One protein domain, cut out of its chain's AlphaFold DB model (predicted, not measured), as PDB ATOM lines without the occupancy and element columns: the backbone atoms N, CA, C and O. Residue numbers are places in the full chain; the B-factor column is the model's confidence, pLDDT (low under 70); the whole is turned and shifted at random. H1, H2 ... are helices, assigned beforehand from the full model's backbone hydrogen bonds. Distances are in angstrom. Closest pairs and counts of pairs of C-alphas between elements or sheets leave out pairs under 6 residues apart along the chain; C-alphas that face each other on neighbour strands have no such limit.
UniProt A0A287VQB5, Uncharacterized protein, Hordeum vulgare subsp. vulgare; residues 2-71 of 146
ATOM      1  N   GLN A   2       1.056   9.753  34.360       61.31
ATOM      2  CA  GLN A   2       1.891  10.445  35.367       61.31
ATOM      3  C   GLN A   2       2.254  11.897  35.004       61.31
ATOM      4  O   GLN A   2       2.610  12.674  35.883       61.31
ATOM      5  N   LEU A   3       2.227  12.240  33.715       69.94
ATOM      6  CA  LEU A   3       2.850  13.462  33.190       69.94
ATOM      7  C   LEU A   3       1.876  14.636  33.013       69.94
ATOM      8  O   LEU A   3       2.288  15.679  32.520       69.94
ATOM      9  N   ILE A   4       0.611  14.456  33.394       85.31
ATOM     10  CA  ILE A   4      -0.443  15.468  33.310       85.31
ATOM     11  C   ILE A   4      -0.901  15.756  34.741       85.31
ATOM     12  O   ILE A   4      -1.383  14.847  35.422       85.31
ATOM     13  N   SER A   5      -0.696  16.992  35.196       88.25
ATOM     14  CA  SER A   5      -1.135  17.471  36.513       88.25
ATOM     15  C   SER A   5      -2.555  18.045  36.474       88.25
ATOM     16  O   SER A   5      -3.146  18.252  37.525       88.25
ATOM     17  N   ASN A   6      -3.111  18.276  35.280       91.81
ATOM     18  CA  ASN A   6      -4.505  18.648  35.077       91.81
ATOM     19  C   ASN A   6      -5.408  17.559  35.681       91.81
ATOM     20  O   ASN A   6      -5.418  16.412  35.223       91.81
ATOM     21  N   GLU A   7      -6.126  17.907  36.747       91.44
ATOM     22  CA  GLU A   7      -6.882  16.951  37.559       91.44
ATOM     23  C   GLU A   7      -8.085  16.362  36.817       91.44
ATOM     24  O   GLU A   7      -8.369  15.173  36.971       91.44
ATOM     25  N   GLU A   8      -8.753  17.160  35.977       92.38
ATOM     26  CA  GLU A   8      -9.843  16.695  35.115       92.38
ATOM     27  C   GLU A   8      -9.316  15.657  34.123       92.38
ATOM     28  O   GLU A   8      -9.788  14.520  34.103       92.38
ATOM     29  N   ALA A   9      -8.267  16.007  33.376       92.19
ATOM     30  CA  ALA A   9      -7.666  15.109  32.406       92.19
ATOM     31  C   ALA A   9      -7.149  13.833  33.072       92.19
ATOM     32  O   ALA A   9      -7.365  12.724  32.585       92.19
ATOM     33  N   ARG A  10      -6.501  13.960  34.234       90.94
ATOM     34  CA  ARG A  10      -6.030  12.813  35.008       90.94
ATOM     35  C   ARG A  10      -7.191  11.928  35.447       90.94
ATOM     36  O   ARG A  10      -7.057  10.710  35.360       90.94
ATOM     37  N   ARG A  11      -8.291  12.484  35.951       92.25
ATOM     38  CA  ARG A  11      -9.464  11.704  36.361       92.25
ATOM     39  C   ARG A  11     -10.024  10.936  35.168       92.25
ATOM     40  O   ARG A  11     -10.089   9.713  35.227       92.25
ATOM     41  N   ASP A  12     -10.326  11.641  34.087       93.12
ATOM     42  CA  ASP A  12     -11.026  11.077  32.937       93.12
ATOM     43  C   ASP A  12     -10.178  10.016  32.224       93.12
ATOM     44  O   ASP A  12     -10.639   8.907  31.973       93.12
ATOM     45  N   LEU A  13      -8.887  10.282  32.008       92.19
ATOM     46  CA  LEU A  13      -7.973   9.322  31.380       92.19
ATOM     47  C   LEU A  13      -7.737   8.055  32.228       92.19
ATOM     48  O   LEU A  13      -7.261   7.036  31.714       92.19
ATOM     49  N   ASN A  14      -8.026   8.101  33.533       90.19
ATOM     50  CA  ASN A  14      -7.961   6.931  34.409       90.19
ATOM     51  C   ASN A  14      -9.327   6.250  34.617       90.19
ATOM     52  O   ASN A  14      -9.327   5.125  35.119       90.19
ATOM     53  N   ASP A  15     -10.443   6.854  34.198       92.25
ATOM     54  CA  ASP A  15     -11.796   6.288  34.291       92.25
ATOM     55  C   ASP A  15     -12.076   5.303  33.144       92.25
ATOM     56  O   ASP A  15     -12.810   5.565  32.201       92.25
ATOM     57  N   ILE A  16     -11.413   4.152  33.204       85.38
ATOM     58  CA  ILE A  16     -11.375   3.128  32.142       85.38
ATOM     59  C   ILE A  16     -12.762   2.686  31.681       85.38
ATOM     60  O   ILE A  16     -12.983   2.441  30.492       85.38
ATOM     61  N   ASP A  17     -13.653   2.513  32.651       91.25
ATOM     62  CA  ASP A  17     -14.929   1.846  32.448       91.25
ATOM     63  C   ASP A  17     -15.936   2.789  31.789       91.25
ATOM     64  O   ASP A  17     -16.775   2.337  31.007       91.25
ATOM     65  N   ASN A  18     -15.791   4.097  32.031       94.56
ATOM     66  CA  ASN A  18     -16.721   5.115  31.552       94.56
ATOM     67  C   ASN A  18     -16.133   6.034  30.474       94.56
ATOM     68  O   ASN A  18     -16.892   6.753  29.828       94.56
ATOM     69  N   LEU A  19     -14.816   6.018  30.239       94.62
ATOM     70  CA  LEU A  19     -14.193   6.861  29.220       94.62
ATOM     71  C   LEU A  19     -14.717   6.510  27.820       94.62
ATOM     72  O   LEU A  19     -14.659   5.351  27.391       94.62
ATOM     73  N   THR A  20     -15.201   7.529  27.109       96.69
ATOM     74  CA  THR A  20     -15.689   7.443  25.725       96.69
ATOM     75  C   THR A  20     -14.767   8.193  24.764       96.69
ATOM     76  O   THR A  20     -13.881   8.934  25.195       96.69
ATOM     77  N   GLU A  21     -14.953   7.979  23.457       96.56
ATOM     78  CA  GLU A  21     -14.196   8.696  22.420       96.56
ATOM     79  C   GLU A  21     -14.542  10.188  22.445       96.56
ATOM     80  O   GLU A  21     -13.644  11.020  22.473       96.56
ATOM     81  N   GLU A  22     -15.824  10.524  22.593       97.88
ATOM     82  CA  GLU A  22     -16.305  11.908  22.663       97.88
ATOM     83  C   GLU A  22     -15.682  12.645  23.849       97.88
ATOM     84  O   GLU A  22     -15.218  13.776  23.717       97.88
ATOM     85  N   ARG A  23     -15.600  11.988  25.013       97.19
ATOM     86  CA  ARG A  23     -14.977  12.593  26.189       97.19
ATOM     87  C   ARG A  23     -13.471  12.792  26.011       97.19
ATOM     88  O   ARG A  23     -12.909  13.764  26.520       97.19
ATOM     89  N   LEU A  24     -12.809  11.869  25.316       96.69
ATOM     90  CA  LEU A  24     -11.393  11.995  24.991       96.69
ATOM     91  C   LEU A  24     -11.149  13.153  24.010       96.69
ATOM     92  O   LEU A  24     -10.203  13.916  24.211       96.69
ATOM     93  N   ASP A  25     -12.022  13.325  23.018       98.06
ATOM     94  CA  ASP A  25     -11.977  14.430  22.055       98.06
ATOM     95  C   ASP A  25     -12.227  15.785  22.728       98.06
ATOM     96  O   ASP A  25     -11.483  16.737  22.488       98.06
ATOM     97  N   GLU A  26     -13.203  15.877  23.638       97.81
ATOM     98  CA  GLU A  26     -13.438  17.081  24.450       97.81
ATOM     99  C   GLU A  26     -12.191  17.484  25.249       97.81
ATOM    100  O   GLU A  26     -11.819  18.659  25.295       97.81
ATOM    101  N   LEU A  27     -11.529  16.510  25.880       96.56
ATOM    102  CA  LEU A  27     -10.306  16.729  26.650       96.56
ATOM    103  C   LEU A  27      -9.171  17.233  25.754       96.56
ATOM    104  O   LEU A  27      -8.463  18.169  26.129       96.56
ATOM    105  N   LEU A  28      -9.001  16.636  24.572       96.88
ATOM    106  CA  LEU A  28      -8.001  17.075  23.600       96.88
ATOM    107  C   LEU A  28      -8.310  18.470  23.047       96.88
ATOM    108  O   LEU A  28      -7.387  19.264  22.898       96.88
ATOM    109  N   GLY A  29      -9.581  18.805  22.818       97.31
ATOM    110  CA  GLY A  29     -10.000  20.149  22.418       97.31
ATOM    111  C   GLY A  29      -9.647  21.206  23.465       97.31
ATOM    112  O   GLY A  29      -9.081  22.241  23.127       97.31
ATOM    113  N   LYS A  30      -9.886  20.917  24.753       95.69
ATOM    114  CA  LYS A  30      -9.451  21.793  25.858       95.69
ATOM    115  C   LYS A  30      -7.941  21.985  25.872       95.69
ATOM    116  O   LYS A  30      -7.474  23.112  25.990       95.69
ATOM    117  N   PHE A  31      -7.188  20.895  25.723       96.12
ATOM    118  CA  PHE A  31      -5.735  20.972  25.637       96.12
ATOM    119  C   PHE A  31      -5.283  21.861  24.473       96.12
ATOM    120  O   PHE A  31      -4.398  22.681  24.673       96.12
ATOM    121  N   LEU A  32      -5.870  21.716  23.282       96.56
ATOM    122  CA  LEU A  32      -5.500  22.520  22.114       96.56
ATOM    123  C   LEU A  32      -5.793  24.009  22.328       96.56
ATOM    124  O   LEU A  32      -4.920  24.823  22.042       96.56
ATOM    125  N   ASN A  33      -6.946  24.352  22.908       95.56
ATOM    126  CA  ASN A  33      -7.260  25.738  23.268       95.56
ATOM    127  C   ASN A  33      -6.210  26.308  24.240       95.56
ATOM    128  O   ASN A  33      -5.616  27.349  23.977       95.56
ATOM    129  N   ASP A  34      -5.901  25.577  25.316       94.69
ATOM    130  CA  ASP A  34      -4.893  25.996  26.300       94.69
ATOM    131  C   ASP A  34      -3.471  26.051  25.706       94.69
ATOM    132  O   ASP A  34      -2.618  26.816  26.156       94.69
ATOM    133  N   PHE A  35      -3.185  25.218  24.705       93.81
ATOM    134  CA  PHE A  35      -1.901  25.185  24.011       93.81
ATOM    135  C   PHE A  35      -1.712  26.406  23.104       93.81
ATOM    136  O   PHE A  35      -0.597  26.914  22.990       93.81
ATOM    137  N   GLU A  36      -2.788  26.893  22.484       92.62
ATOM    138  CA  GLU A  36      -2.786  28.120  21.679       92.62
ATOM    139  C   GLU A  36      -2.716  29.385  22.547       92.62
ATOM    140  O   GLU A  36      -2.080  30.364  22.157       92.62
ATOM    141  N   GLU A  37      -3.284  29.348  23.756       87.62
ATOM    142  CA  GLU A  37      -3.294  30.469  24.709       87.62
ATOM    143  C   GLU A  37      -1.958  30.680  25.464       87.62
ATOM    144  O   GLU A  37      -1.860  31.530  26.351       87.62
ATOM    145  N   GLY A  38      -0.888  29.971  25.081       72.00
ATOM    146  CA  GLY A  38       0.497  30.218  25.503       72.00
ATOM    147  C   GLY A  38       0.789  29.871  26.968       72.00
ATOM    148  O   GLY A  38       1.352  28.815  27.260       72.00
ATOM    149  N   ASP A  39       0.405  30.753  27.893       77.69
ATOM    150  CA  ASP A  39       0.678  30.632  29.339       77.69
ATOM    151  C   ASP A  39      -0.371  29.773  30.082       77.69
ATOM    152  O   ASP A  39      -0.250  29.493  31.283       77.69
ATOM    153  N   ALA A  40      -1.409  29.309  29.379       87.38
ATOM    154  CA  ALA A  40      -2.478  28.499  29.962       87.38
ATOM    155  C   ALA A  40      -2.032  27.065  30.302       87.38
ATOM    156  O   ALA A  40      -2.587  26.455  31.215       87.38
ATOM    157  N   LEU A  41      -0.989  26.531  29.650       91.94
ATOM    158  CA  LEU A  41      -0.530  25.156  29.884       91.94
ATOM    159  C   LEU A  41      -0.131  24.901  31.341       91.94
ATOM    160  O   LEU A  41      -0.624  23.956  31.956       91.94
ATOM    161  N   GLU A  42       0.748  25.731  31.905       90.81
ATOM    162  CA  GLU A  42       1.178  25.571  33.298       90.81
ATOM    163  C   GLU A  42       0.017  25.837  34.262       90.81
ATOM    164  O   GLU A  42      -0.233  25.040  35.169       90.81
ATOM    165  N   THR A  43      -0.734  26.910  34.006       92.12
ATOM    166  CA  THR A  43      -1.873  27.345  34.824       92.12
ATOM    167  C   THR A  43      -2.949  26.264  34.931       92.12
ATOM    168  O   THR A  43      -3.486  26.025  36.014       92.12
ATOM    169  N   HIS A  44      -3.237  25.560  33.836       93.00
ATOM    170  CA  HIS A  44      -4.231  24.484  33.785       93.00
ATOM    171  C   HIS A  44      -3.625  23.093  34.037       93.00
ATOM    172  O   HIS A  44      -4.308  22.077  33.906       93.00
ATOM    173  N   GLY A  45      -2.354  23.011  34.442       92.94
ATOM    174  CA  GLY A  45      -1.706  21.761  34.846       92.94
ATOM    175  C   GLY A  45      -1.347  20.818  33.693       92.94
ATOM    176  O   GLY A  45      -1.073  19.630  33.917       92.94
ATOM    177  N   TRP A  46      -1.330  21.308  32.458       94.38
ATOM    178  CA  TRP A  46      -0.768  20.574  31.333       94.38
ATOM    179  C   TRP A  46       0.761  20.480  31.453       94.38
ATOM    180  O   TRP A  46       1.414  21.343  32.044       94.38
ATOM    181  N   PRO A  47       1.384  19.424  30.905       92.38
ATOM    182  CA  PRO A  47       2.835  19.392  30.805       92.38
ATOM    183  C   PRO A  47       3.331  20.560  29.945       92.38
ATOM    184  O   PRO A  47       2.751  20.834  28.905       92.38
ATOM    185  N   THR A  48       4.429  21.208  30.328       91.38
ATOM    186  CA  THR A  48       5.008  22.330  29.563       91.38
ATOM    187  C   THR A  48       6.079  21.859  28.571       91.38
ATOM    188  O   THR A  48       6.066  22.214  27.399       91.38
ATOM    189  N   GLY A  49       6.978  20.963  28.990       90.00
ATOM    190  CA  GLY A  49       7.983  20.357  28.105       90.00
ATOM    191  C   GLY A  49       7.455  19.134  27.348       90.00
ATOM    192  O   GLY A  49       6.928  18.212  27.982       90.00
ATOM    193  N   PHE A  50       7.657  19.087  26.024       91.62
ATOM    194  CA  PHE A  50       7.113  18.051  25.122       91.62
ATOM    195  C   PHE A  50       5.596  17.863  25.298       91.62
ATOM    196  O   PHE A  50       5.100  16.737  25.305       91.62
ATOM    197  N   SER A  51       4.879  18.969  25.512       93.69
ATOM    198  CA  SER A  51       3.481  18.983  25.947       93.69
ATOM    199  C   SER A  51       2.557  18.182  25.027       93.69
ATOM    200  O   SER A  51       2.039  17.144  25.441       93.69
ATOM    201  N   ALA A  52       2.462  18.586  23.755       94.88
ATOM    202  CA  ALA A  52       1.623  17.922  22.761       94.88
ATOM    203  C   ALA A  52       1.957  16.429  22.624       94.88
ATOM    204  O   ALA A  52       1.059  15.595  22.605       94.88
ATOM    205  N   TYR A  53       3.245  16.067  22.633       94.50
ATOM    206  CA  TYR A  53       3.670  14.666  22.599       94.50
ATOM    207  C   TYR A  53       3.175  13.878  23.822       94.50
ATOM    208  O   TYR A  53       2.612  12.793  23.688       94.50
ATOM    209  N   LYS A  54       3.350  14.419  25.035       94.25
ATOM    210  CA  LYS A  54       2.913  13.755  26.273       94.25
ATOM    211  C   LYS A  54       1.399  13.586  26.324       94.25
ATOM    212  O   LYS A  54       0.938  12.520  26.735       94.25
ATOM    213  N   VAL A  55       0.647  14.604  25.908       95.38
ATOM    214  CA  VAL A  55      -0.818  14.551  25.844       95.38
ATOM    215  C   VAL A  55      -1.278  13.559  24.773       95.38
ATOM    216  O   VAL A  55      -2.119  12.714  25.065       95.38
ATOM    217  N   ALA A  56      -0.657  13.542  23.592       96.00
ATOM    218  CA  ALA A  56      -0.972  12.578  22.536       96.00
ATOM    219  C   ALA A  56      -0.704  11.122  22.959       96.00
ATOM    220  O   ALA A  56      -1.530  10.241  22.721       96.00
ATOM    221  N   MET A  57       0.414  10.849  23.644       94.62
ATOM    222  CA  MET A  57       0.712   9.504  24.155       94.62
ATOM    223  C   MET A  57      -0.232   9.092  25.292       94.62
ATOM    224  O   MET A  57      -0.608   7.924  25.398       94.62
ATOM    225  N   ALA A  58      -0.641  10.041  26.137       94.56
ATOM    226  CA  ALA A  58      -1.672   9.827  27.144       94.56
ATOM    227  C   ALA A  58      -3.022   9.475  26.489       94.56
ATOM    228  O   ALA A  58      -3.611   8.450  26.825       94.56
ATOM    229  N   ALA A  59      -3.459  10.243  25.492       95.50
ATOM    230  CA  ALA A  59      -4.687   9.971  24.755       95.50
ATOM    231  C   ALA A  59      -4.638   8.635  23.999       95.50
ATOM    232  O   ALA A  59      -5.576   7.852  24.092       95.50
ATOM    233  N   THR A  60      -3.517   8.301  23.353       96.25
ATOM    234  CA  THR A  60      -3.312   7.003  22.680       96.25
ATOM    235  C   THR A  60      -3.470   5.831  23.653       96.25
ATOM    236  O   THR A  60      -4.133   4.839  23.353       96.25
ATOM    237  N   ASN A  61      -2.897   5.961  24.850       95.94
ATOM    238  CA  ASN A  61      -3.029   4.975  25.918       95.94
ATOM    239  C   ASN A  61      -4.470   4.836  26.432       95.94
ATOM    240  O   ASN A  61      -4.881   3.742  26.808       95.94
ATOM    241  N   ALA A  62      -5.232   5.929  26.493       95.88
ATOM    242  CA  ALA A  62      -6.654   5.885  26.823       95.88
ATOM    243  C   ALA A  62      -7.463   5.215  25.704       95.88
ATOM    244  O   ALA A  62      -8.231   4.289  25.964       95.88
ATOM    245  N   TYR A  63      -7.237   5.631  24.461       97.06
ATOM    246  CA  TYR A  63      -7.961   5.147  23.295       97.06
ATOM    247  C   TYR A  63      -7.768   3.644  23.065       97.06
ATOM    248  O   TYR A  63      -8.735   2.931  22.801       97.06
ATOM    249  N   SER A  64      -6.560   3.111  23.273       97.06
ATOM    250  CA  SER A  64      -6.326   1.662  23.181       97.06
ATOM    251  C   SER A  64      -7.195   0.849  24.150       97.06
ATOM    252  O   SER A  64      -7.603  -0.266  23.827       97.06
ATOM    253  N   ARG A  65      -7.543   1.412  25.315       96.56
ATOM    254  CA  ARG A  65      -8.402   0.770  26.324       96.56
ATOM    255  C   ARG A  65      -9.876   0.844  25.937       96.56
ATOM    256  O   ARG A  65     -10.596  -0.130  26.146       96.56
ATOM    257  N   ILE A  66     -10.301   1.947  25.315       97.19
ATOM    258  CA  ILE A  66     -11.631   2.064  24.694       97.19
ATOM    259  C   ILE A  66     -11.787   0.983  23.619       97.19
ATOM    260  O   ILE A  66     -12.748   0.213  23.640       97.19
ATOM    261  N   LEU A  67     -10.798   0.860  22.729       97.44
ATOM    262  CA  LEU A  67     -10.782  -0.157  21.678       97.44
ATOM    263  C   LEU A  67     -10.797  -1.582  22.236       97.44
ATOM    264  O   LEU A  67     -11.556  -2.413  21.742       97.44
ATOM    265  N   ALA A  68     -10.006  -1.863  23.274       96.81
ATOM    266  CA  ALA A  68      -9.987  -3.171  23.926       96.81
ATOM    267  C   ALA A  68     -11.359  -3.550  24.513       96.81
ATOM    268  O   ALA A  68     -11.794  -4.692  24.370       96.81
ATOM    269  N   ARG A  69     -12.067  -2.591  25.131       95.94
ATOM    270  CA  ARG A  69     -13.423  -2.790  25.666       95.94
ATOM    271  C   ARG A  69     -14.455  -2.994  24.555       95.94
ATOM    272  O   ARG A  69     -15.318  -3.859  24.677       95.94
ATOM    273  N   ARG A  70     -14.359  -2.222  23.470       96.50
ATOM    274  CA  ARG A  70     -15.269  -2.312  22.316       96.50
ATOM    275  C   ARG A  70     -15.083  -3.604  21.516       96.50
ATOM    276  O   ARG A  70     -16.045  -4.121  20.954       96.50
ATOM    277  N   HIS A  71     -13.862  -4.128  21.469       96.19
ATOM    278  CA  HIS A  71     -13.503  -5.300  20.677       96.19
ATOM    279  C   HIS A  71     -12.827  -6.376  21.543       96.19
ATOM    280  O   HIS A  71     -11.627  -6.609  21.399       96.19
TER     281      HIS A  71
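What this domain is: This is residues 2 to 71 of the 146 residues of an uncharacterized protein of Hordeum vulgare subsp. vulgare (UniProt A0A287VQB5). Two long helices, H2 and H4, run side by side in opposite ways, and the short helix H1 packs over both from one side, the three making a triangle in cross-section. The very short H3, residues 40 to 43, packs on residues 31 to 35 of H2, where the chain folds back after that helix. The 70 printed residues hold four named helices, H1, H2, H3 and H4 in that order, and no named strand; the class is all helix. The whole is compact, with a radius of gyration of the C-alphas of 11.9 A, and has the outline of a rod spanning 39 by 19 by 17 A.

Where its parts are: H1, residues 7 to 14, begins with C-alpha 7 at (-6.882, 16.951, 37.559). H2, residues 21 to 36, is 22.5 A long from first to last C-alpha. H3 is residues 40 to 43. H4, residues 51 to 70, is the longest at 28.6 A and ends with C-alpha 70 at (-15.269, -2.312, 22.316).

How they stand to each other: H2 is the hub, touching the three other helices. With residues 21 to 28 alone it touches H4, at a shallow tilt of 4 degrees, opposite ways; the closest C-alphas, of Leu 24 and Ala 59, are 7.0 A apart. H1 and H2 form a helical hairpin and only just touch, with 3 pairs of C-alphas within 8 A; the closest, of Ala 9 and Leu 27, are 6.5 A apart. Their tilt of 36 degrees is only just steep. H1 touches residues 58 to 62 of H4 alone, at a steep tilt of 39 degrees, the same way, closest at the C-alphas of Leu 13 and Ala 62, 5.9 A apart. The helix packing is mostly crossed, but only just, with 1 of 3 pairs at a shallow tilt. H3 touches H2 only at the corner, where the C-alphas of Asp 34 and Ala 40 are 5.1 A apart. H1 and H3 are apart. In H1 and H2 every O i to N i+4 pair is within hydrogen-bond range, in H4 15 of 16; H3 is too short for such a pair.

The domain as a whole: The two C-alphas farthest apart, of Asp 39 and His 71, are 39.6 A apart. The printed part has no cut; the link from H2 to H3 is tight, and the other two are short. The mean pLDDT of the printed part is 92.6, and residues 2 to 3 are under 70.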